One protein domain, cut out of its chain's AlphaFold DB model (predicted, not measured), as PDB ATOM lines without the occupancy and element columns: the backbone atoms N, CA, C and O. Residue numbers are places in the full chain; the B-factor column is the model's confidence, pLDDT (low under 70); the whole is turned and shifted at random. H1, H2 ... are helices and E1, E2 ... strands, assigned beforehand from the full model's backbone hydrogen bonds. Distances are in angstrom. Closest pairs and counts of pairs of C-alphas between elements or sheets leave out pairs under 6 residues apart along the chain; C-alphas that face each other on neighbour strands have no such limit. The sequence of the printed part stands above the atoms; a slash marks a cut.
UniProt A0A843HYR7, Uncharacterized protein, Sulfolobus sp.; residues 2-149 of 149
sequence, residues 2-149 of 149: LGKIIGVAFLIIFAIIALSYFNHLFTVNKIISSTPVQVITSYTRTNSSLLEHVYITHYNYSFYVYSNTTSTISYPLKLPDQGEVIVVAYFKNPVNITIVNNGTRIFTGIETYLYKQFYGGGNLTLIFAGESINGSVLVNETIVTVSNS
ATOM      1  N   LEU A   2      95.300 195.356 143.573       59.91
ATOM      2  CA  LEU A   2      95.468 194.509 144.770       59.91
ATOM      3  C   LEU A   2      94.624 193.217 144.784       59.91
ATOM      4  O   LEU A   2      95.159 192.154 145.070       59.91
ATOM      5  N   GLY A   3      93.338 193.271 144.419       61.72
ATOM      6  CA  GLY A   3      92.465 192.084 144.453       61.72
ATOM      7  C   GLY A   3      92.899 190.941 143.523       61.72
ATOM      8  O   GLY A   3      92.700 189.775 143.849       61.72
ATOM      9  N   LYS A   4      93.564 191.252 142.399       67.81
ATOM     10  CA  LYS A   4      94.116 190.235 141.485       67.81
ATOM     11  C   LYS A   4      95.379 189.590 142.062       67.81
ATOM     12  O   LYS A   4      95.564 188.391 141.918       67.81
ATOM     13  N   ILE A   5      96.208 190.378 142.749       74.06
ATOM     14  CA  ILE A   5      97.428 189.899 143.413       74.06
ATOM     15  C   ILE A   5      97.064 188.951 144.564       74.06
ATOM     16  O   ILE A   5      97.644 187.876 144.677       74.06
ATOM     17  N   ILE A   6      96.047 189.303 145.358       76.62
ATOM     18  CA  ILE A   6      95.546 188.463 146.456       76.62
ATOM     19  C   ILE A   6      94.960 187.149 145.917       76.62
ATOM     20  O   ILE A   6      95.277 186.085 146.441       76.62
ATOM     21  N   GLY A   7      94.168 187.199 144.838       75.12
ATOM     22  CA  GLY A   7      93.602 185.995 144.217       75.12
ATOM     23  C   GLY A   7      94.661 185.040 143.653       75.12
ATOM     24  O   GLY A   7      94.576 183.833 143.868       75.12
ATOM     25  N   VAL A   8      95.694 185.572 142.987       83.62
ATOM     26  CA  VAL A   8      96.817 184.768 142.469       83.62
ATOM     27  C   VAL A   8      97.629 184.153 143.610       83.62
ATOM     28  O   VAL A   8      97.958 182.971 143.550       83.62
ATOM     29  N   ALA A   9      97.901 184.909 144.679       80.00
ATOM     30  CA  ALA A   9      98.605 184.390 145.850       80.00
ATOM     31  C   ALA A   9      97.833 183.239 146.521       80.00
ATOM     32  O   ALA A   9      98.427 182.219 146.868       80.00
ATOM     33  N   PHE A  10      96.507 183.358 146.639       83.44
ATOM     34  CA  PHE A  10      95.663 182.311 147.219       83.44
ATOM     35  C   PHE A  10      95.669 181.024 146.379       83.44
ATOM     36  O   PHE A  10      95.762 179.928 146.926       83.44
ATOM     37  N   LEU A  11      95.638 181.154 145.048       84.25
ATOM     38  CA  LEU A  11      95.740 180.029 144.112       84.25
ATOM     39  C   LEU A  11      97.090 179.310 144.203       84.25
ATOM     40  O   LEU A  11      97.124 178.082 144.209       84.25
ATOM     41  N   ILE A  12      98.191 180.060 144.318       85.00
ATOM     42  CA  ILE A  12      99.535 179.488 144.486       85.00
ATOM     43  C   ILE A  12      99.626 178.726 145.813       85.00
ATOM     44  O   ILE A  12     100.089 177.588 145.832       85.00
ATOM     45  N   ILE A  13      99.137 179.308 146.912       85.69
ATOM     46  CA  ILE A  13      99.125 178.649 148.227       85.69
ATOM     47  C   ILE A  13      98.282 177.369 148.179       85.69
ATOM     48  O   ILE A  13      98.730 176.321 148.641       85.69
ATOM     49  N   PHE A  14      97.095 177.420 147.569       85.25
ATOM     50  CA  PHE A  14      96.234 176.249 147.424       85.25
ATOM     51  C   PHE A  14      96.895 175.148 146.582       85.25
ATOM     52  O   PHE A  14      96.847 173.981 146.961       85.25
ATOM     53  N   ALA A  15      97.570 175.505 145.485       81.00
ATOM     54  CA  ALA A  15      98.309 174.556 144.653       81.00
ATOM     55  C   ALA A  15      99.476 173.898 145.410       81.00
ATOM     56  O   ALA A  15      99.677 172.693 145.283       81.00
ATOM     57  N   ILE A  16     100.208 174.656 146.235       82.06
ATOM     58  CA  ILE A  16     101.297 174.126 147.071       82.06
ATOM     59  C   ILE A  16     100.751 173.161 148.132       82.06
ATOM     60  O   ILE A  16     101.294 172.069 148.301       82.06
ATOM     61  N   ILE A  17      99.661 173.525 148.817       75.88
ATOM     62  CA  ILE A  17      99.020 172.667 149.826       75.88
ATOM     63  C   ILE A  17      98.485 171.388 149.178       75.88
ATOM     64  O   ILE A  17      98.737 170.295 149.685       75.88
ATOM     65  N   ALA A  18      97.799 171.504 148.038       73.69
ATOM     66  CA  ALA A  18      97.295 170.357 147.294       73.69
ATOM     67  C   ALA A  18      98.442 169.435 146.856       73.69
ATOM     68  O   ALA A  18      98.374 168.234 147.096       73.69
ATOM     69  N   LEU A  19      99.526 169.979 146.295       76.62
ATOM     70  CA  LEU A  19     100.694 169.198 145.879       76.62
ATOM     71  C   LEU A  19     101.359 168.475 147.061       76.62
ATOM     72  O   LEU A  19     101.689 167.295 146.953       76.62
ATOM     73  N   SER A  20     101.507 169.150 148.203       67.25
ATOM     74  CA  SER A  20     102.034 168.542 149.430       67.25
ATOM     75  C   SER A  20     101.131 167.421 149.950       67.25
ATOM     76  O   SER A  20     101.626 166.385 150.391       67.25
ATOM     77  N   TYR A  21      99.811 167.608 149.886       66.75
ATOM     78  CA  TYR A  21      98.832 166.602 150.289       66.75
ATOM     79  C   TYR A  21      98.852 165.385 149.351       66.75
ATOM     80  O   TYR A  21      98.895 164.248 149.816       66.75
ATOM     81  N   PHE A  22      98.913 165.604 148.033       62.69
ATOM     82  CA  PHE A  22      99.012 164.525 147.048       62.69
ATOM     83  C   PHE A  22     100.322 163.738 147.183       62.69
ATOM     84  O   PHE A  22     100.279 162.512 147.205       62.69
ATOM     85  N   ASN A  23     101.469 164.396 147.371       59.81
ATOM     86  CA  ASN A  23     102.748 163.706 147.595       59.81
ATOM     87  C   ASN A  23     102.736 162.820 148.855       59.81
ATOM     88  O   ASN A  23     103.328 161.736 148.856       59.81
ATOM     89  N   HIS A  24     102.017 163.233 149.903       57.16
ATOM     90  CA  HIS A  24     101.812 162.408 151.093       57.16
ATOM     91  C   HIS A  24     100.995 161.138 150.811       57.16
ATOM     92  O   HIS A  24     101.284 160.100 151.400       57.16
ATOM     93  N   LEU A  25     100.020 161.188 149.896       56.97
ATOM     94  CA  LEU A  25      99.204 160.025 149.520       56.97
ATOM     95  C   LEU A  25      99.967 158.995 148.670       56.97
ATOM     96  O   LEU A  25      99.612 157.819 148.683       56.97
ATOM     97  N   PHE A  26     101.015 159.412 147.950       54.62
ATOM     98  CA  PHE A  26     101.829 158.514 147.118       54.62
ATOM     99  C   PHE A  26     103.054 157.931 147.839       54.62
ATOM    100  O   PHE A  26     103.684 157.014 147.310       54.62
ATOM    101  N   THR A  27     103.386 158.416 149.040       57.56
ATOM    102  CA  THR A  27     104.496 157.888 149.846       57.56
ATOM    103  C   THR A  27     104.000 156.731 150.709       57.56
ATOM    104  O   THR A  27     103.308 156.942 151.704       57.56
ATOM    105  N   VAL A  28     104.346 155.493 150.346       63.09
ATOM    106  CA  VAL A  28     103.902 154.299 151.082       63.09
ATOM    107  C   VAL A  28     105.097 153.652 151.767       63.09
ATOM    108  O   VAL A  28     105.868 152.943 151.132       63.09
ATOM    109  N   ASN A  29     105.204 153.853 153.081       69.25
ATOM    110  CA  ASN A  29     106.098 153.089 153.950       69.25
ATOM    111  C   ASN A  29     105.258 152.050 154.688       69.25
ATOM    112  O   ASN A  29     104.402 152.409 155.497       69.25
ATOM    113  N   LYS A  30     105.462 150.765 154.400       71.62
ATOM    114  CA  LYS A  30     104.632 149.700 154.969       71.62
ATOM    115  C   LYS A  30     105.479 148.522 155.417       71.62
ATOM    116  O   LYS A  30     106.360 148.067 154.691       71.62
ATOM    117  N   ILE A  31     105.135 147.995 156.587       67.69
ATOM    118  CA  ILE A  31     105.538 146.662 157.020       67.69
ATOM    119  C   ILE A  31     104.282 145.801 157.093       67.69
ATOM    120  O   ILE A  31     103.278 146.213 157.675       67.69
ATOM    121  N   ILE A  32     104.323 144.624 156.476       78.00
ATOM    122  CA  ILE A  32     103.249 143.628 156.552       78.00
ATOM    123  C   ILE A  32     103.825 142.412 157.265       78.00
ATOM    124  O   ILE A  32     104.593 141.668 156.662       78.00
ATOM    125  N   SER A  33     103.485 142.227 158.538       71.81
ATOM    126  CA  SER A  33     103.955 141.098 159.343       71.81
ATOM    127  C   SER A  33     102.912 139.996 159.449       71.81
ATOM    128  O   SER A  33     101.726 140.283 159.614       71.81
ATOM    129  N   SER A  34     103.356 138.743 159.427       63.75
ATOM    130  CA  SER A  34     102.544 137.615 159.880       63.75
ATOM    131  C   SER A  34     102.619 137.485 161.403       63.75
ATOM    132  O   SER A  34     103.587 137.924 162.028       63.75
ATOM    133  N   THR A  35     101.629 136.834 162.017       73.06
ATOM    134  CA  THR A  35     101.802 136.318 163.381       73.06
ATOM    135  C   THR A  35     102.984 135.344 163.407       73.06
ATOM    136  O   THR A  35     103.147 134.580 162.447       73.06
ATOM    137  N   PRO A  36     103.824 135.371 164.456       76.00
ATOM    138  CA  PRO A  36     104.929 134.432 164.567       76.00
ATOM    139  C   PRO A  36     104.407 133.002 164.674       76.00
ATOM    140  O   PRO A  36     103.380 132.750 165.307       76.00
ATOM    141  N   VAL A  37     105.124 132.065 164.059       83.75
ATOM    142  CA  VAL A  37     104.832 130.632 164.147       83.75
ATOM    143  C   VAL A  37     105.815 130.001 165.121       83.75
ATOM    144  O   VAL A  37     107.025 130.140 164.949       83.75
ATOM    145  N   GLN A  38     105.294 129.305 166.130       87.44
ATOM    146  CA  GLN A  38     106.082 128.573 167.118       87.44
ATOM    147  C   GLN A  38     106.015 127.071 166.834       87.44
ATOM    148  O   GLN A  38     104.928 126.521 166.660       87.44
ATOM    149  N   VAL A  39     107.170 126.401 166.827       84.56
ATOM    150  CA  VAL A  39     107.275 124.941 166.691       84.56
ATOM    151  C   VAL A  39     108.122 124.393 167.832       84.56
ATOM    152  O   VAL A  39     109.272 124.794 167.995       84.56
ATOM    153  N   ILE A  40     107.567 123.463 168.608       85.56
ATOM    154  CA  ILE A  40     108.252 122.812 169.731       85.56
ATOM    155  C   ILE A  40     108.522 121.358 169.355       85.56
ATOM    156  O   ILE A  40     107.621 120.641 168.927       85.56
ATOM    157  N   THR A  41     109.763 120.918 169.518       87.25
ATOM    158  CA  THR A  41     110.173 119.514 169.403       87.25
ATOM    159  C   THR A  41     110.819 119.094 170.712       87.25
ATOM    160  O   THR A  41     111.640 119.831 171.254       87.25
ATOM    161  N   SER A  42     110.467 117.922 171.233       85.19
ATOM    162  CA  SER A  42     111.062 117.389 172.457       85.19
ATOM    163  C   SER A  42     111.566 115.967 172.258       85.19
ATOM    164  O   SER A  42     111.011 115.195 171.476       85.19
ATOM    165  N   TYR A  43     112.637 115.628 172.967       80.62
ATOM    166  CA  TYR A  43     113.155 114.269 173.040       80.62
ATOM    167  C   TYR A  43     113.851 114.040 174.379       80.62
ATOM    168  O   TYR A  43     114.303 114.978 175.037       80.62
ATOM    169  N   THR A  44     113.938 112.780 174.785       83.25
ATOM    170  CA  THR A  44     114.727 112.370 175.944       83.25
ATOM    171  C   THR A  44     116.095 111.889 175.486       83.25
ATOM    172  O   THR A  44     116.221 111.211 174.464       83.25
ATOM    173  N   ARG A  45     117.143 112.241 176.232       81.81
ATOM    174  CA  ARG A  45     118.479 111.675 176.036       81.81
ATOM    175  C   ARG A  45     119.078 111.268 177.369       81.81
ATOM    176  O   ARG A  45     118.847 111.911 178.386       81.81
ATOM    177  N   THR A  46     119.883 110.217 177.347       79.25
ATOM    178  CA  THR A  46     120.652 109.805 178.519       79.25
ATOM    179  C   THR A  46     122.034 110.426 178.432       79.25
ATOM    180  O   THR A  46     122.758 110.184 177.465       79.25
ATOM    181  N   ASN A  47     122.414 111.210 179.435       75.62
ATOM    182  CA  ASN A  47     123.744 111.792 179.544       75.62
ATOM    183  C   ASN A  47     124.373 111.341 180.859       75.62
ATOM    184  O   ASN A  47     123.874 111.678 181.927       75.62
ATOM    185  N   SER A  48     125.451 110.557 180.786       68.38
ATOM    186  CA  SER A  48     126.254 110.166 181.956       68.38
ATOM    187  C   SER A  48     125.421 109.718 183.177       68.38
ATOM    188  O   SER A  48     125.673 110.157 184.296       68.38
ATOM    189  N   SER A  49     124.424 108.849 182.953       76.75
ATOM    190  CA  SER A  49     123.493 108.284 183.956       76.75
ATOM    191  C   SER A  49     122.297 109.147 184.391       76.75
ATOM    192  O   SER A  49     121.498 108.676 185.197       76.75
ATOM    193  N   LEU A  50     122.119 110.355 183.849       78.38
ATOM    194  CA  LEU A  50     120.927 111.183 184.065       78.38
ATOM    195  C   LEU A  50     120.004 111.132 182.843       78.38
ATOM    196  O   LEU A  50     120.470 111.139 181.698       78.38
ATOM    197  N   LEU A  51     118.693 111.073 183.094       82.19
ATOM    198  CA  LEU A  51     117.681 111.211 182.054       82.19
ATOM    199  C   LEU A  51     117.403 112.707 181.852       82.19
ATOM    200  O   LEU A  51     116.867 113.380 182.731       82.19
ATOM    201  N   GLU A  52     117.790 113.232 180.695       85.81
ATOM    202  CA  GLU A  52     117.560 114.624 180.318       85.81
ATOM    203  C   GLU A  52     116.352 114.704 179.376       85.81
ATOM    204  O   GLU A  52     116.278 113.982 178.379       85.81
ATOM    205  N   HIS A  53     115.423 115.617 179.656       83.25
ATOM    206  CA  HIS A  53     114.395 116.032 178.703       83.25
ATOM    207  C   HIS A  53     114.881 117.294 177.990       83.25
ATOM    208  O   HIS A  53     115.137 118.318 178.628       83.25
ATOM    209  N   VAL A  54     115.032 117.216 176.669       86.19
ATOM    210  CA  VAL A  54     115.493 118.321 175.824       86.19
ATOM    211  C   VAL A  54     114.314 118.864 175.031       86.19
ATOM    212  O   VAL A  54     113.625 118.119 174.333       86.19
ATOM    213  N   TYR A  55     114.107 120.174 175.110       86.94
ATOM    214  CA  TYR A  55     113.086 120.915 174.382       86.94
ATOM    215  C   TYR A  55     113.770 121.878 173.417       86.94
ATOM    216  O   TYR A  55     114.555 122.726 173.834       86.94
ATOM    217  N   ILE A  56     113.470 121.751 172.129       89.19
ATOM    218  CA  ILE A  56     113.915 122.666 171.079       89.19
ATOM    219  C   ILE A  56     112.696 123.452 170.609       89.19
ATOM    220  O   ILE A  56     111.751 122.878 170.064       89.19
ATOM    221  N   THR A  57     112.723 124.764 170.812       90.06
ATOM    222  CA  THR A  57     111.654 125.668 170.386       90.06
ATOM    223  C   THR A  57     112.160 126.577 169.277       90.06
ATOM    224  O   THR A  57     113.153 127.271 169.465       90.06
ATOM    225  N   HIS A  58     111.458 126.590 168.146       91.06
ATOM    226  CA  HIS A  58     111.713 127.491 167.026       91.06
ATOM    227  C   HIS A  58     110.614 128.552 166.951       91.06
ATOM    228  O   HIS A  58     109.428 128.211 166.918       91.06
ATOM    229  N   TYR A  59     111.003 129.820 166.874       90.38
ATOM    230  CA  TYR A  59     110.115 130.953 166.633       90.38
ATOM    231  C   TYR A  59     110.433 131.575 165.281       90.38
ATOM    232  O   TYR A  59     111.531 132.087 165.086       90.38
ATOM    233  N   ASN A  60     109.468 131.561 164.365       92.12
ATOM    234  CA  ASN A  60     109.633 132.078 163.010       92.12
ATOM    235  C   ASN A  60     108.780 133.338 162.818       92.12
ATOM    236  O   ASN A  60     107.550 133.289 162.905       92.12
ATOM    237  N   TYR A  61     109.429 134.457 162.515       92.31
ATOM    238  CA  TYR A  61     108.808 135.748 162.234       92.31
ATOM    239  C   TYR A  61     109.017 136.084 160.764       92.31
ATOM    240  O   TYR A  61     110.156 136.190 160.317       92.31
ATOM    241  N   SER A  62     107.936 136.298 160.014       92.31
ATOM    242  CA  SER A  62     108.020 136.686 158.605       92.31
ATOM    243  C   SER A  62     107.309 138.009 158.358       92.31
ATOM    244  O   SER A  62     106.208 138.247 158.867       92.31
ATOM    245  N   PHE A  63     107.942 138.894 157.598       91.62
ATOM    246  CA  PHE A  63     107.342 140.169 157.235       91.62
ATOM    247  C   PHE A  63     107.896 140.708 155.917       91.62
ATOM    248  O   PHE A  63     108.998 140.376 155.488       91.62
ATOM    249  N   TYR A  64     107.108 141.564 155.275       92.38
ATOM    250  CA  TYR A  64     107.498 142.314 154.086       92.38
ATOM    251  C   TYR A  64     107.736 143.772 154.447       92.38
ATOM    252  O   TYR A  64     106.944 144.353 155.191       92.38
ATOM    253  N   VAL A  65     108.784 144.369 153.885       91.94
ATOM    254  CA  VAL A  65     109.112 145.790 154.036       91.94
ATOM    255  C   VAL A  65     109.050 146.451 152.667       91.94
ATOM    256  O   VAL A  65     109.691 145.994 151.718       91.94
ATOM    257  N   TYR A  66     108.276 147.529 152.570       90.69
ATOM    258  CA  TYR A  66     108.093 148.281 151.338       90.69
ATOM    259  C   TYR A  66     108.217 149.790 151.565       90.69
ATOM    260  O   TYR A  66     107.596 150.341 152.476       90.69
ATOM    261  N   SER A  67     108.982 150.441 150.694       88.81
ATOM    262  CA  SER A  67     109.032 151.879 150.481       88.81
ATOM    263  C   SER A  67     109.351 152.203 149.021       88.81
ATOM    264  O   SER A  67     110.261 151.633 148.414       88.81
ATOM    265  N   ASN A  68     108.621 153.157 148.458       85.62
ATOM    266  CA  ASN A  68     108.847 153.701 147.119       85.62
ATOM    267  C   ASN A  68     109.585 155.052 147.125       85.62
ATOM    268  O   ASN A  68     109.654 155.705 146.087       85.62
ATOM    269  N   THR A  69     110.104 155.475 148.279       82.94
ATOM    270  CA  THR A  69     110.845 156.730 148.455       82.94
ATOM    271  C   THR A  69     112.053 156.507 149.354       82.94
ATOM    272  O   THR A  69     112.110 155.522 150.099       82.94
ATOM    273  N   THR A  70     112.999 157.447 149.330       87.00
ATOM    274  CA  THR A  70     114.125 157.427 150.259       87.00
ATOM    275  C   THR A  70     113.621 157.488 151.689       87.00
ATOM    276  O   THR A  70     113.065 158.493 152.128       87.00
ATOM    277  N   SER A  71     113.805 156.395 152.421       88.25
ATOM    278  CA  SER A  71     113.248 156.240 153.758       88.25
ATOM    279  C   SER A  71     114.174 155.445 154.663       88.25
ATOM    280  O   SER A  71     115.092 154.753 154.222       88.25
ATOM    281  N   THR A  72     113.932 155.577 155.966       93.88
ATOM    282  CA  THR A  72     114.472 154.690 156.993       93.88
ATOM    283  C   THR A  72     113.298 154.081 157.743       93.88
ATOM    284  O   THR A  72     112.481 154.801 158.315       93.88
ATOM    285  N   ILE A  73     113.198 152.757 157.726       93.06
ATOM    286  CA  ILE A  73     112.133 151.987 158.360       93.06
ATOM    287  C   ILE A  73     112.756 151.149 159.472       93.06
ATOM    288  O   ILE A  73     113.669 150.369 159.221       93.06
ATOM    289  N   SER A  74     112.260 151.296 160.700       93.12
ATOM    290  CA  SER A  74     112.682 150.479 161.844       93.12
ATOM    291  C   SER A  74     111.580 149.503 162.231       93.12
ATOM    292  O   SER A  74     110.431 149.908 162.404       93.12
ATOM    293  N   TYR A  75     111.934 148.233 162.394       93.75
ATOM    294  CA  TYR A  75     111.028 147.176 162.815       93.75
ATOM    295  C   TYR A  75     111.515 146.529 164.117       93.75
ATOM    296  O   TYR A  75     112.494 145.773 164.095       93.75
ATOM    297  N   PRO A  76     110.879 146.842 165.258       93.75
ATOM    298  CA  PRO A  76     111.174 146.183 166.518       93.75
ATOM    299  C   PRO A  76     110.521 144.796 166.560       93.75
ATOM    300  O   PRO A  76     109.356 144.623 166.208       93.75
ATOM    301  N   LEU A  77     111.272 143.814 167.043       92.44
ATOM    302  CA  LEU A  77     110.861 142.436 167.260       92.44
ATOM    303  C   LEU A  77     111.162 142.049 168.705       92.44
ATOM    304  O   LEU A  77     112.269 142.267 169.203       92.44
ATOM    305  N   LYS A  78     110.173 141.454 169.374       92.12
ATOM    306  CA  LYS A  78     110.352 140.864 170.699       92.12
ATOM    307  C   LYS A  78     110.561 139.361 170.545       92.12
ATOM    308  O   LYS A  78     109.611 138.630 170.271       92.12
ATOM    309  N   LEU A  79     111.810 138.947 170.695       92.25
ATOM    310  CA  LEU A  79     112.215 137.557 170.780       92.25
ATOM    311  C   LEU A  79     111.967 137.038 172.215       92.25
ATOM    312  O   LEU A  79     112.216 137.785 173.172       92.25
ATOM    313  N   PRO A  80     111.410 135.829 172.379       87.56
ATOM    314  CA  PRO A  80     110.969 135.293 173.666       87.56
ATOM    315  C   PRO A  80     112.085 135.048 174.684       87.56
ATOM    316  O   PRO A  80     111.843 135.291 175.865       87.56
ATOM    317  N   ASP A  81     113.274 134.602 174.271       87.31
ATOM    318  CA  ASP A  81     114.381 134.324 175.202       87.31
ATOM    319  C   ASP A  81     115.752 134.465 174.518       87.31
ATOM    320  O   ASP A  81     115.824 135.047 173.445       87.31
ATOM    321  N   GLN A  82     116.845 134.014 175.144       89.62
ATOM    322  CA  GLN A  82     118.170 133.911 174.532       89.62
ATOM    323  C   GLN A  82     118.352 132.582 173.792       89.62
ATOM    324  O   GLN A  82     118.232 131.499 174.367       89.62
ATOM    325  N   GLY A  83     118.715 132.666 172.517       92.38
ATOM    326  CA  GLY A  83     118.945 131.518 171.660       92.38
ATOM    327  C   GLY A  83     119.778 131.852 170.429       92.38
ATOM    328  O   GLY A  83     120.364 132.927 170.286       92.38
ATOM    329  N   GLU A  84     119.846 130.890 169.517       96.31
ATOM    330  CA  GLU A  84     120.411 131.130 168.197       96.31
ATOM    331  C   GLU A  84     119.398 131.888 167.340       96.31
ATOM    332  O   GLU A  84     118.285 131.415 167.128       96.31
ATOM    333  N   VAL A  85     119.797 133.043 166.812       96.69
ATOM    334  CA  VAL A  85     118.978 133.888 165.949       96.69
ATOM    335  C   VAL A  85     119.557 133.893 164.540       96.69
ATOM    336  O   VAL A  85     120.731 134.204 164.330       96.69
ATOM    337  N   ILE A  86     118.710 133.604 163.558       97.56
ATOM    338  CA  ILE A  86     119.019 133.673 162.132       97.56
ATOM    339  C   ILE A  86     118.109 134.718 161.496       97.56
ATOM    340  O   ILE A  86     116.887 134.600 161.530       97.56
ATOM    341  N   VAL A  87     118.706 135.728 160.874       97.50
ATOM    342  CA  VAL A  87     118.014 136.729 160.063       97.50
ATOM    343  C   VAL A  87     118.336 136.467 158.600       97.50
ATOM    344  O   VAL A  87     119.503 136.466 158.203       97.50
ATOM    345  N   VAL A  88     117.295 136.274 157.797       97.88
ATOM    346  CA  VAL A  88     117.385 136.140 156.344       97.88
ATOM    347  C   VAL A  88     116.553 137.239 155.707       97.88
ATOM    348  O   VAL A  88     115.391 137.414 156.063       97.88
ATOM    349  N   ALA A  89     117.118 137.977 154.761       97.12
ATOM    350  CA  ALA A  89     116.379 139.007 154.046       97.12
ATOM    351  C   ALA A  89     116.687 138.987 152.552       97.12
ATOM    352  O   ALA A  89     117.824 138.756 152.149       97.12
ATOM    353  N   TYR A  90     115.665 139.260 151.745       97.69
ATOM    354  CA  TYR A  90     115.754 139.354 150.293       97.69
ATOM    355  C   TYR A  90     115.106 140.655 149.838       97.69
ATOM    356  O   TYR A  90     113.928 140.882 150.109       97.69
ATOM    357  N   PHE A  91     115.847 141.482 149.111       96.19
ATOM    358  CA  PHE A  91     115.385 142.755 148.573       96.19
ATOM    359  C   PHE A  91     115.542 142.794 147.058       96.19
ATOM    360  O   PHE A  91     116.504 142.276 146.494       96.19
ATOM    361  N   LYS A  92     114.603 143.467 146.391       94.94
ATOM    362  CA  LYS A  92     114.649 143.700 144.944       94.94
ATOM    363  C   LYS A  92     115.857 144.551 144.527       94.94
ATOM    364  O   LYS A  92     116.406 144.332 143.455       94.94
ATOM    365  N   ASN A  93     116.242 145.509 145.368       93.44
ATOM    366  CA  ASN A  93     117.376 146.414 145.182       93.44
ATOM    367  C   ASN A  93     118.262 146.383 146.439       93.44
ATOM    368  O   ASN A  93     117.764 145.986 147.493       93.44
ATOM    369  N   PRO A  94     119.534 146.815 146.367       95.25
ATOM    370  CA  PRO A  94     120.381 146.906 147.551       95.25
ATOM    371  C   PRO A  94     119.783 147.859 148.595       95.25
ATOM    372  O   PRO A  94     119.429 148.995 148.279       95.25
ATOM    373  N   VAL A  95     119.684 147.400 149.843       96.56
ATOM    374  CA  VAL A  95     119.174 148.173 150.984       96.56
ATOM    375  C   VAL A  95     120.238 148.192 152.072       96.56
ATOM    376  O   VAL A  95     120.869 147.173 152.338       96.56
ATOM    377  N   ASN A  96     120.442 149.336 152.725       97.62
ATOM    378  CA  ASN A  96     121.272 149.412 153.922       97.62
ATOM    379  C   ASN A  96     120.490 148.840 155.110       97.62
ATOM    380  O   ASN A  96     119.481 149.407 155.532       97.62
ATOM    381  N   ILE A  97     120.939 147.706 155.634       97.69
ATOM    382  CA  ILE A  97     120.300 146.978 156.723       97.69
ATOM    383  C   ILE A  97     121.192 147.079 157.950       97.69
ATOM    384  O   ILE A  97     122.384 146.787 157.892       97.69
ATOM    385  N   THR A  98     120.607 147.439 159.087       98.38
ATOM    386  CA  THR A  98     121.260 147.393 160.394       98.38
ATOM    387  C   THR A  98     120.467 146.499 161.341       98.38
ATOM    388  O   THR A  98     119.256 146.650 161.479       98.38
ATOM    389  N   ILE A  99     121.163 145.579 162.010       98.19
ATOM    390  CA  ILE A  99     120.607 144.673 163.018       98.19
ATOM    391  C   ILE A  99     121.119 145.106 164.389       98.19
ATOM    392  O   ILE A  99     122.330 145.160 164.616       98.19
ATOM    393  N   VAL A 100     120.200 145.377 165.313       98.06
ATOM    394  CA  VAL A 100     120.500 145.733 166.703       98.06
ATOM    395  C   VAL A 100     119.816 144.733 167.629       98.06
ATOM    396  O   VAL A 100     118.601 144.588 167.569       98.06
ATOM    397  N   ASN A 101     120.565 144.058 168.500       97.19
ATOM    398  CA  ASN A 101     120.020 143.180 169.536       97.19
ATOM    399  C   ASN A 101     120.348 143.751 170.921       97.19
ATOM    400  O   ASN A 101     121.507 144.023 171.225       97.19
ATOM    401  N   ASN A 102     119.320 143.991 171.737       95.38
ATOM    402  CA  ASN A 102     119.417 144.578 173.079       95.38
ATOM    403  C   ASN A 102     120.284 145.852 173.134       95.38
ATOM    404  O   ASN A 102     121.099 146.033 174.033       95.38
ATOM    405  N   GLY A 103     120.134 146.728 172.136       94.94
ATOM    406  CA  GLY A 103     120.899 147.977 172.020       94.94
ATOM    407  C   GLY A 103     122.306 147.826 171.430       94.94
ATOM    408  O   GLY A 103     122.931 148.830 171.096       94.94
ATOM    409  N   THR A 104     122.789 146.601 171.223       96.69
ATOM    410  CA  THR A 104     124.094 146.336 170.604       96.69
ATOM    411  C   THR A 104     123.938 146.101 169.108       96.69
ATOM    412  O   THR A 104     123.126 145.285 168.672       96.69
ATOM    413  N   ARG A 105     124.724 146.811 168.293       97.69
ATOM    414  CA  ARG A 105     124.750 146.598 166.841       97.69
ATOM    415  C   ARG A 105     125.447 145.276 166.526       97.69
ATOM    416  O   ARG A 105     126.630 145.120 166.801       97.69
ATOM    417  N   ILE A 106     124.713 144.365 165.901       97.62
ATOM    418  CA  ILE A 106     125.204 143.054 165.464       97.62
ATOM    419  C   ILE A 106     125.743 143.119 164.035       97.62
ATOM    420  O   ILE A 106     126.713 142.446 163.689       97.62
ATOM    421  N   PHE A 107     125.097 143.917 163.184       98.19
ATOM    422  CA  PHE A 107     125.430 144.014 161.768       98.19
ATOM    423  C   PHE A 107     124.987 145.359 161.182       98.19
ATOM    424  O   PHE A 107     123.956 145.890 161.593       98.19
ATOM    425  N   THR A 108     125.741 145.864 160.203       98.12
ATOM    426  CA  THR A 108     125.347 146.935 159.278       98.12
ATOM    427  C   THR A 108     125.980 146.651 157.916       98.12
ATOM    428  O   THR A 108     127.183 146.400 157.861       98.12
ATOM    429  N   GLY A 109     125.203 146.719 156.836       97.50
ATOM    430  CA  GLY A 109     125.692 146.487 155.474       97.50
ATOM    431  C   GLY A 109     124.651 146.824 154.408       97.50
ATOM    432  O   GLY A 109     123.472 146.968 154.720       97.50
ATOM    433  N   ILE A 110     125.089 146.970 153.156       97.62
ATOM    434  CA  ILE A 110     124.208 147.196 152.002       97.62
ATOM    435  C   ILE A 110     124.047 145.870 151.268       97.62
ATOM    436  O   ILE A 110     125.009 145.387 150.684       97.62
ATOM    437  N   GLU A 111     122.841 145.308 151.279       97.06
ATOM    438  CA  GLU A 111     122.599 143.947 150.799       97.06
ATOM    439  C   GLU A 111     121.344 143.867 149.924       97.06
ATOM    440  O   GLU A 111     120.333 144.524 150.182       97.06
ATOM    441  N   THR A 112     121.390 143.014 148.901       96.88
ATOM    442  CA  THR A 112     120.192 142.484 148.223       96.88
ATOM    443  C   THR A 112     119.755 141.157 148.834       96.88
ATOM    444  O   THR A 112     118.566 140.851 148.868       96.88
ATOM    445  N   TYR A 113     120.710 140.384 149.348       97.69
ATOM    446  CA  TYR A 113     120.490 139.151 150.083       97.69
ATOM    447  C   TYR A 113     121.327 139.166 151.357       97.69
ATOM    448  O   TYR A 113     122.544 139.296 151.300       97.69
ATOM    449  N   LEU A 114     120.671 139.000 152.501       97.69
ATOM    450  CA  LEU A 114     121.319 138.911 153.800       97.69
ATOM    451  C   LEU A 114     121.051 137.539 154.406       97.69
ATOM    452  O   LEU A 114     119.901 137.118 154.511       97.69
ATOM    453  N   TYR A 115     122.112 136.900 154.888       97.94
ATOM    454  CA  TYR A 115     122.049 135.792 155.831       97.94
ATOM    455  C   TYR A 115     122.946 136.129 157.020       97.94
ATOM    456  O   TYR A 115     124.156 136.312 156.861       97.94
ATOM    457  N   LYS A 116     122.367 136.235 158.218       97.75
ATOM    458  CA  LYS A 116     123.122 136.522 159.436       97.75
ATOM    459  C   LYS A 116     122.657 135.650 160.591       97.75
ATOM    460  O   LYS A 116     121.510 135.744 161.008       97.75
ATOM    461  N   GLN A 117     123.585 134.872 161.133       97.44
ATOM    462  CA  GLN A 117     123.402 134.059 162.333       97.44
ATOM    463  C   GLN A 117     124.195 134.670 163.495       97.44
ATOM    464  O   GLN A 117     125.325 135.134 163.302       97.44
ATOM    465  N   PHE A 118     123.597 134.711 164.682       96.81
ATOM    466  CA  PHE A 118     124.226 135.166 165.924       96.81
ATOM    467  C   PHE A 118     123.478 134.606 167.139       96.81
ATOM    468  O   PHE A 118     122.336 134.182 167.026       96.81
ATOM    469  N   TYR A 119     124.111 134.621 168.310       95.56
ATOM    470  CA  TYR A 119     123.443 134.291 169.568       95.56
ATOM    471  C   TYR A 119     122.873 135.569 170.191       95.56
ATOM    472  O   TYR A 119     123.588 136.567 170.313       95.56
ATOM    473  N   GLY A 120     121.590 135.573 170.535       93.88
ATOM    474  CA  GLY A 120     120.890 136.768 170.998       93.88
ATOM    475  C   GLY A 120     119.481 136.458 171.480       93.88
ATOM    476  O   GLY A 120     119.108 135.302 171.597       93.88
ATOM    477  N   GLY A 121     118.716 137.496 171.803       90.44
ATOM    478  CA  GLY A 121     117.366 137.328 172.344       90.44
ATOM    479  C   GLY A 121     116.713 138.638 172.754       90.44
ATOM    480  O   GLY A 121     117.313 139.704 172.599       90.44
ATOM    481  N   GLY A 122     115.503 138.596 173.306       92.19
ATOM    482  CA  GLY A 122     114.839 139.779 173.863       92.19
ATOM    483  C   GLY A 122     114.448 140.837 172.819       92.19
ATOM    484  O   GLY A 122     113.518 140.638 172.048       92.19
ATOM    485  N   ASN A 123     115.078 142.015 172.830       94.50
ATOM    486  CA  ASN A 123     114.710 143.120 171.933       94.50
ATOM    487  C   ASN A 123     115.602 143.132 170.686       94.50
ATOM    488  O   ASN A 123     116.743 143.593 170.735       94.50
ATOM    489  N   LEU A 124     115.075 142.682 169.552       96.25
ATOM    490  CA  LEU A 124     115.714 142.819 168.248       96.25
ATOM    491  C   LEU A 124     115.128 144.033 167.517       96.25
ATOM    492  O   LEU A 124     113.935 144.302 167.583       96.25
ATOM    493  N   THR A 125     115.944 144.807 166.814       97.06
ATOM    494  CA  THR A 125     115.477 145.882 165.933       97.06
ATOM    495  C   THR A 125     116.196 145.780 164.604       97.06
ATOM    496  O   THR A 125     117.427 145.741 164.551       97.06
ATOM    497  N   LEU A 126     115.409 145.731 163.535       97.25
ATOM    498  CA  LEU A 126     115.890 145.707 162.163       97.25
ATOM    499  C   LEU A 126     115.612 147.067 161.533       97.25
ATOM    500  O   LEU A 126     114.476 147.533 161.540       97.25
ATOM    501  N   ILE A 127     116.653 147.722 161.034       97.00
ATOM    502  CA  ILE A 127     116.577 149.062 160.453       97.00
ATOM    503  C   ILE A 127     116.948 148.949 158.981       97.00
ATOM    504  O   ILE A 127     118.026 148.462 158.655       97.00
ATOM    505  N   PHE A 128     116.063 149.409 158.106       96.62
ATOM    506  CA  PHE A 128     116.206 149.363 156.656       96.62
ATOM    507  C   PHE A 128     116.257 150.790 156.123       96.62
ATOM    508  O   PHE A 128     115.347 151.569 156.399       96.62
ATOM    509  N   ALA A 129     117.287 151.139 155.361       95.94
ATOM    510  CA  ALA A 129     117.433 152.453 154.751       95.94
ATOM    511  C   ALA A 129     117.812 152.334 153.271       95.94
ATOM    512  O   ALA A 129     118.691 151.559 152.901       95.94
ATOM    513  N   GLY A 130     117.155 153.112 152.415       92.62
ATOM    514  CA  GLY A 130     117.421 153.112 150.977       92.62
ATOM    515  C   GLY A 130     116.434 153.975 150.200       92.62
ATOM    516  O   GLY A 130     115.432 154.417 150.755       92.62
ATOM    517  N   GLU A 131     116.729 154.207 148.917       86.69
ATOM    518  CA  GLU A 131     115.898 155.002 147.992       86.69
ATOM    519  C   GLU A 131     114.572 154.321 147.634       86.69
ATOM    520  O   GLU A 131     113.552 154.970 147.428       86.69
ATOM    521  N   SER A 132     114.586 152.992 147.566       89.25
ATOM    522  CA  SER A 132     113.392 152.164 147.494       89.25
ATOM    523  C   SER A 132     113.681 150.848 148.194       89.25
ATOM    524  O   SER A 132     114.699 150.203 147.948       89.25
ATOM    525  N   ILE A 133     112.767 150.451 149.069       93.38
ATOM    526  CA  ILE A 133     112.845 149.214 149.832       93.38
ATOM    527  C   ILE A 133     111.716 148.329 149.328       93.38
ATOM    528  O   ILE A 133     110.563 148.735 149.284       93.38
ATOM    529  N   ASN A 134     112.027 147.115 148.910       93.88
ATOM    530  CA  ASN A 134     111.006 146.135 148.575       93.88
ATOM    531  C   ASN A 134     111.607 144.763 148.814       93.88
ATOM    532  O   ASN A 134     112.443 144.318 148.027       93.88
ATOM    533  N   GLY A 135     111.236 144.143 149.927       94.19
ATOM    534  CA  GLY A 135     111.814 142.871 150.312       94.19
ATOM    535  C   GLY A 135     111.021 142.117 151.359       94.19
ATOM    536  O   GLY A 135     110.124 142.660 152.010       94.19
ATOM    537  N   SER A 136     111.372 140.847 151.503       95.31
ATOM    538  CA  SER A 136     110.888 139.954 152.544       95.31
ATOM    539  C   SER A 136     111.998 139.685 153.550       95.31
ATOM    540  O   SER A 136     113.179 139.620 153.207       95.31
ATOM    541  N   VAL A 137     111.609 139.532 154.809       95.94
ATOM    542  CA  VAL A 137     112.516 139.256 155.915       95.94
ATOM    543  C   VAL A 137     111.938 138.122 156.748       95.94
ATOM    544  O   VAL A 137     110.747 138.107 157.067       95.94
ATOM    545  N   LEU A 138     112.803 137.177 157.089       95.50
ATOM    546  CA  LEU A 138     112.553 136.065 157.986       95.50
ATOM    547  C   LEU A 138     113.523 136.177 159.163       95.50
ATOM    548  O   LEU A 138     114.727 136.340 158.968       95.50
ATOM    549  N   VAL A 139     113.002 136.076 160.379       95.06
ATOM    550  CA  VAL A 139     113.802 135.952 161.596       95.06
ATOM    551  C   VAL A 139     113.399 134.664 162.284       95.06
ATOM    552  O   VAL A 139     112.230 134.497 162.621       95.06
ATOM    553  N   ASN A 140     114.364 133.779 162.494       92.75
ATOM    554  CA  ASN A 140     114.175 132.530 163.213       92.75
ATOM    555  C   ASN A 140     114.980 132.583 164.507       92.75
ATOM    556  O   ASN A 140     116.165 132.900 164.467       92.75
ATOM    557  N   GLU A 141     114.359 132.258 165.632       92.38
ATOM    558  CA  GLU A 141     115.052 132.033 166.898       92.38
ATOM    559  C   GLU A 141     114.886 130.580 167.329       92.38
ATOM    560  O   GLU A 141     113.771 130.060 167.342       92.38
ATOM    561  N   THR A 142     115.993 129.937 167.689       92.44
ATOM    562  CA  THR A 142     116.033 128.569 168.207       92.44
ATOM    563  C   THR A 142     116.522 128.587 169.646       92.44
ATOM    564  O   THR A 142     117.653 128.990 169.925       92.44
ATOM    565  N   ILE A 143     115.680 128.110 170.560       90.62
ATOM    566  CA  ILE A 143     115.977 127.995 171.989       90.62
ATOM    567  C   ILE A 143     116.032 126.516 172.354       90.62
ATOM    568  O   ILE A 143     115.130 125.748 172.012       90.62
ATOM    569  N   VAL A 144     117.088 126.125 173.064       89.12
ATOM    570  CA  VAL A 144     117.259 124.769 173.590       89.12
ATOM    571  C   VAL A 144     117.184 124.827 175.108       89.12
ATOM    572  O   VAL A 144     118.013 125.465 175.751       89.12
ATOM    573  N   THR A 145     116.202 124.143 175.684       87.50
ATOM    574  CA  THR A 145     116.018 124.025 177.132       87.50
ATOM    575  C   THR A 145     116.221 122.575 177.545       87.50
ATOM    576  O   THR A 145     115.675 121.667 176.920       87.50
ATOM    577  N   VAL A 146     117.006 122.348 178.598       86.56
ATOM    578  CA  VAL A 146     117.252 121.013 179.154       86.56
ATOM    579  C   VAL A 146     116.728 120.974 180.581       86.56
ATOM    580  O   VAL A 146     117.055 121.849 181.382       86.56
ATOM    581  N   SER A 147     115.924 119.963 180.901       85.31
ATOM    582  CA  SER A 147     115.475 119.686 182.266       85.31
ATOM    583  C   SER A 147     115.891 118.285 182.691       85.31
ATOM    584  O   SER A 147     115.684 117.321 181.950       85.31
ATOM    585  N   ASN A 148     116.432 118.181 183.902       82.94
ATOM    586  CA  ASN A 148     116.842 116.912 184.491       82.94
ATOM    587  C   ASN A 148     115.693 116.339 185.318       82.94
ATOM    588  O   ASN A 148     115.020 117.082 186.039       82.94
ATOM    589  N   SER A 149     115.502 115.029 185.215       66.19
ATOM    590  CA  SER A 149     114.571 114.245 186.033       66.19
ATOM    591  C   SER A 149     115.308 113.148 186.778       66.19
ATOM    592  O   SER A 149     116.175 112.517 186.129       66.19
TER     593      SER A 149
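What this domain is: This is residues 2 to 149 of the 149 residues of an uncharacterized protein of Sulfolobus sp. (UniProt A0A843HYR7). A long helix, H1, sticks out with residues 2 to 25 from one end of a twisted body of strands, in which E4 and E5 fold back on themselves into a two-layered head. At the end away from H1, the hairpin of E2 and E3 runs out beside E6 as a narrow arm. The printed part has 148 residues and is mostly strand, with one named helix, H1, followed along the chain by six named strands, E1 to E6; they make one branched sheet with the antiparallel neighbour pairs E1 and E3, E2 and E3, E3 and E6, E4 and E5, and E4 and E6. It is an extended rod, spanning 99 by 26 by 25 A, with a radius of gyration of the C-alphas of 23.7 A.

How they stand to each other: H1, residues 2 to 26, is not on the sheet; each of its O i to N i+4 pairs is within hydrogen-bond range. E1, residues 29 to 33, and E2, residues 37 to 47, lie on one side of E3, residues 50 to 67, with N 30 and O 66 at 2.9 A and N 41 and O 56 at 2.8 A. E6, residues 133 to 148, lies on the other side of E3, with N 59 and O 141 at 2.8 A. E4, residues 71 to 101, bends by 160 degrees at residue 94; E5, residues 104 to 130, bends by 162 degrees at residue 122. They form a hairpin, with N 75 and O 126 at 2.8 A. E6 is on the other side of E4 from E5, with N 86 and O 140 at 2.8 A.

Where its parts are: H1 begins at C-alpha 2 (95.468, 194.509, 144.770) and is 36.6 A long. E3 measures 54.1 A, E6 47.5 A, ending at C-alpha 148 (116.842, 116.912, 184.491).

The domain as a whole: The C-alphas of Leu 2 and Ser 49, the two farthest apart, are 98.8 A apart. The printed part has no cut, and its links are tight. Mean pLDDT of the printed part is 86.8; it is under 70 at 17 residues, among them 20 to 29.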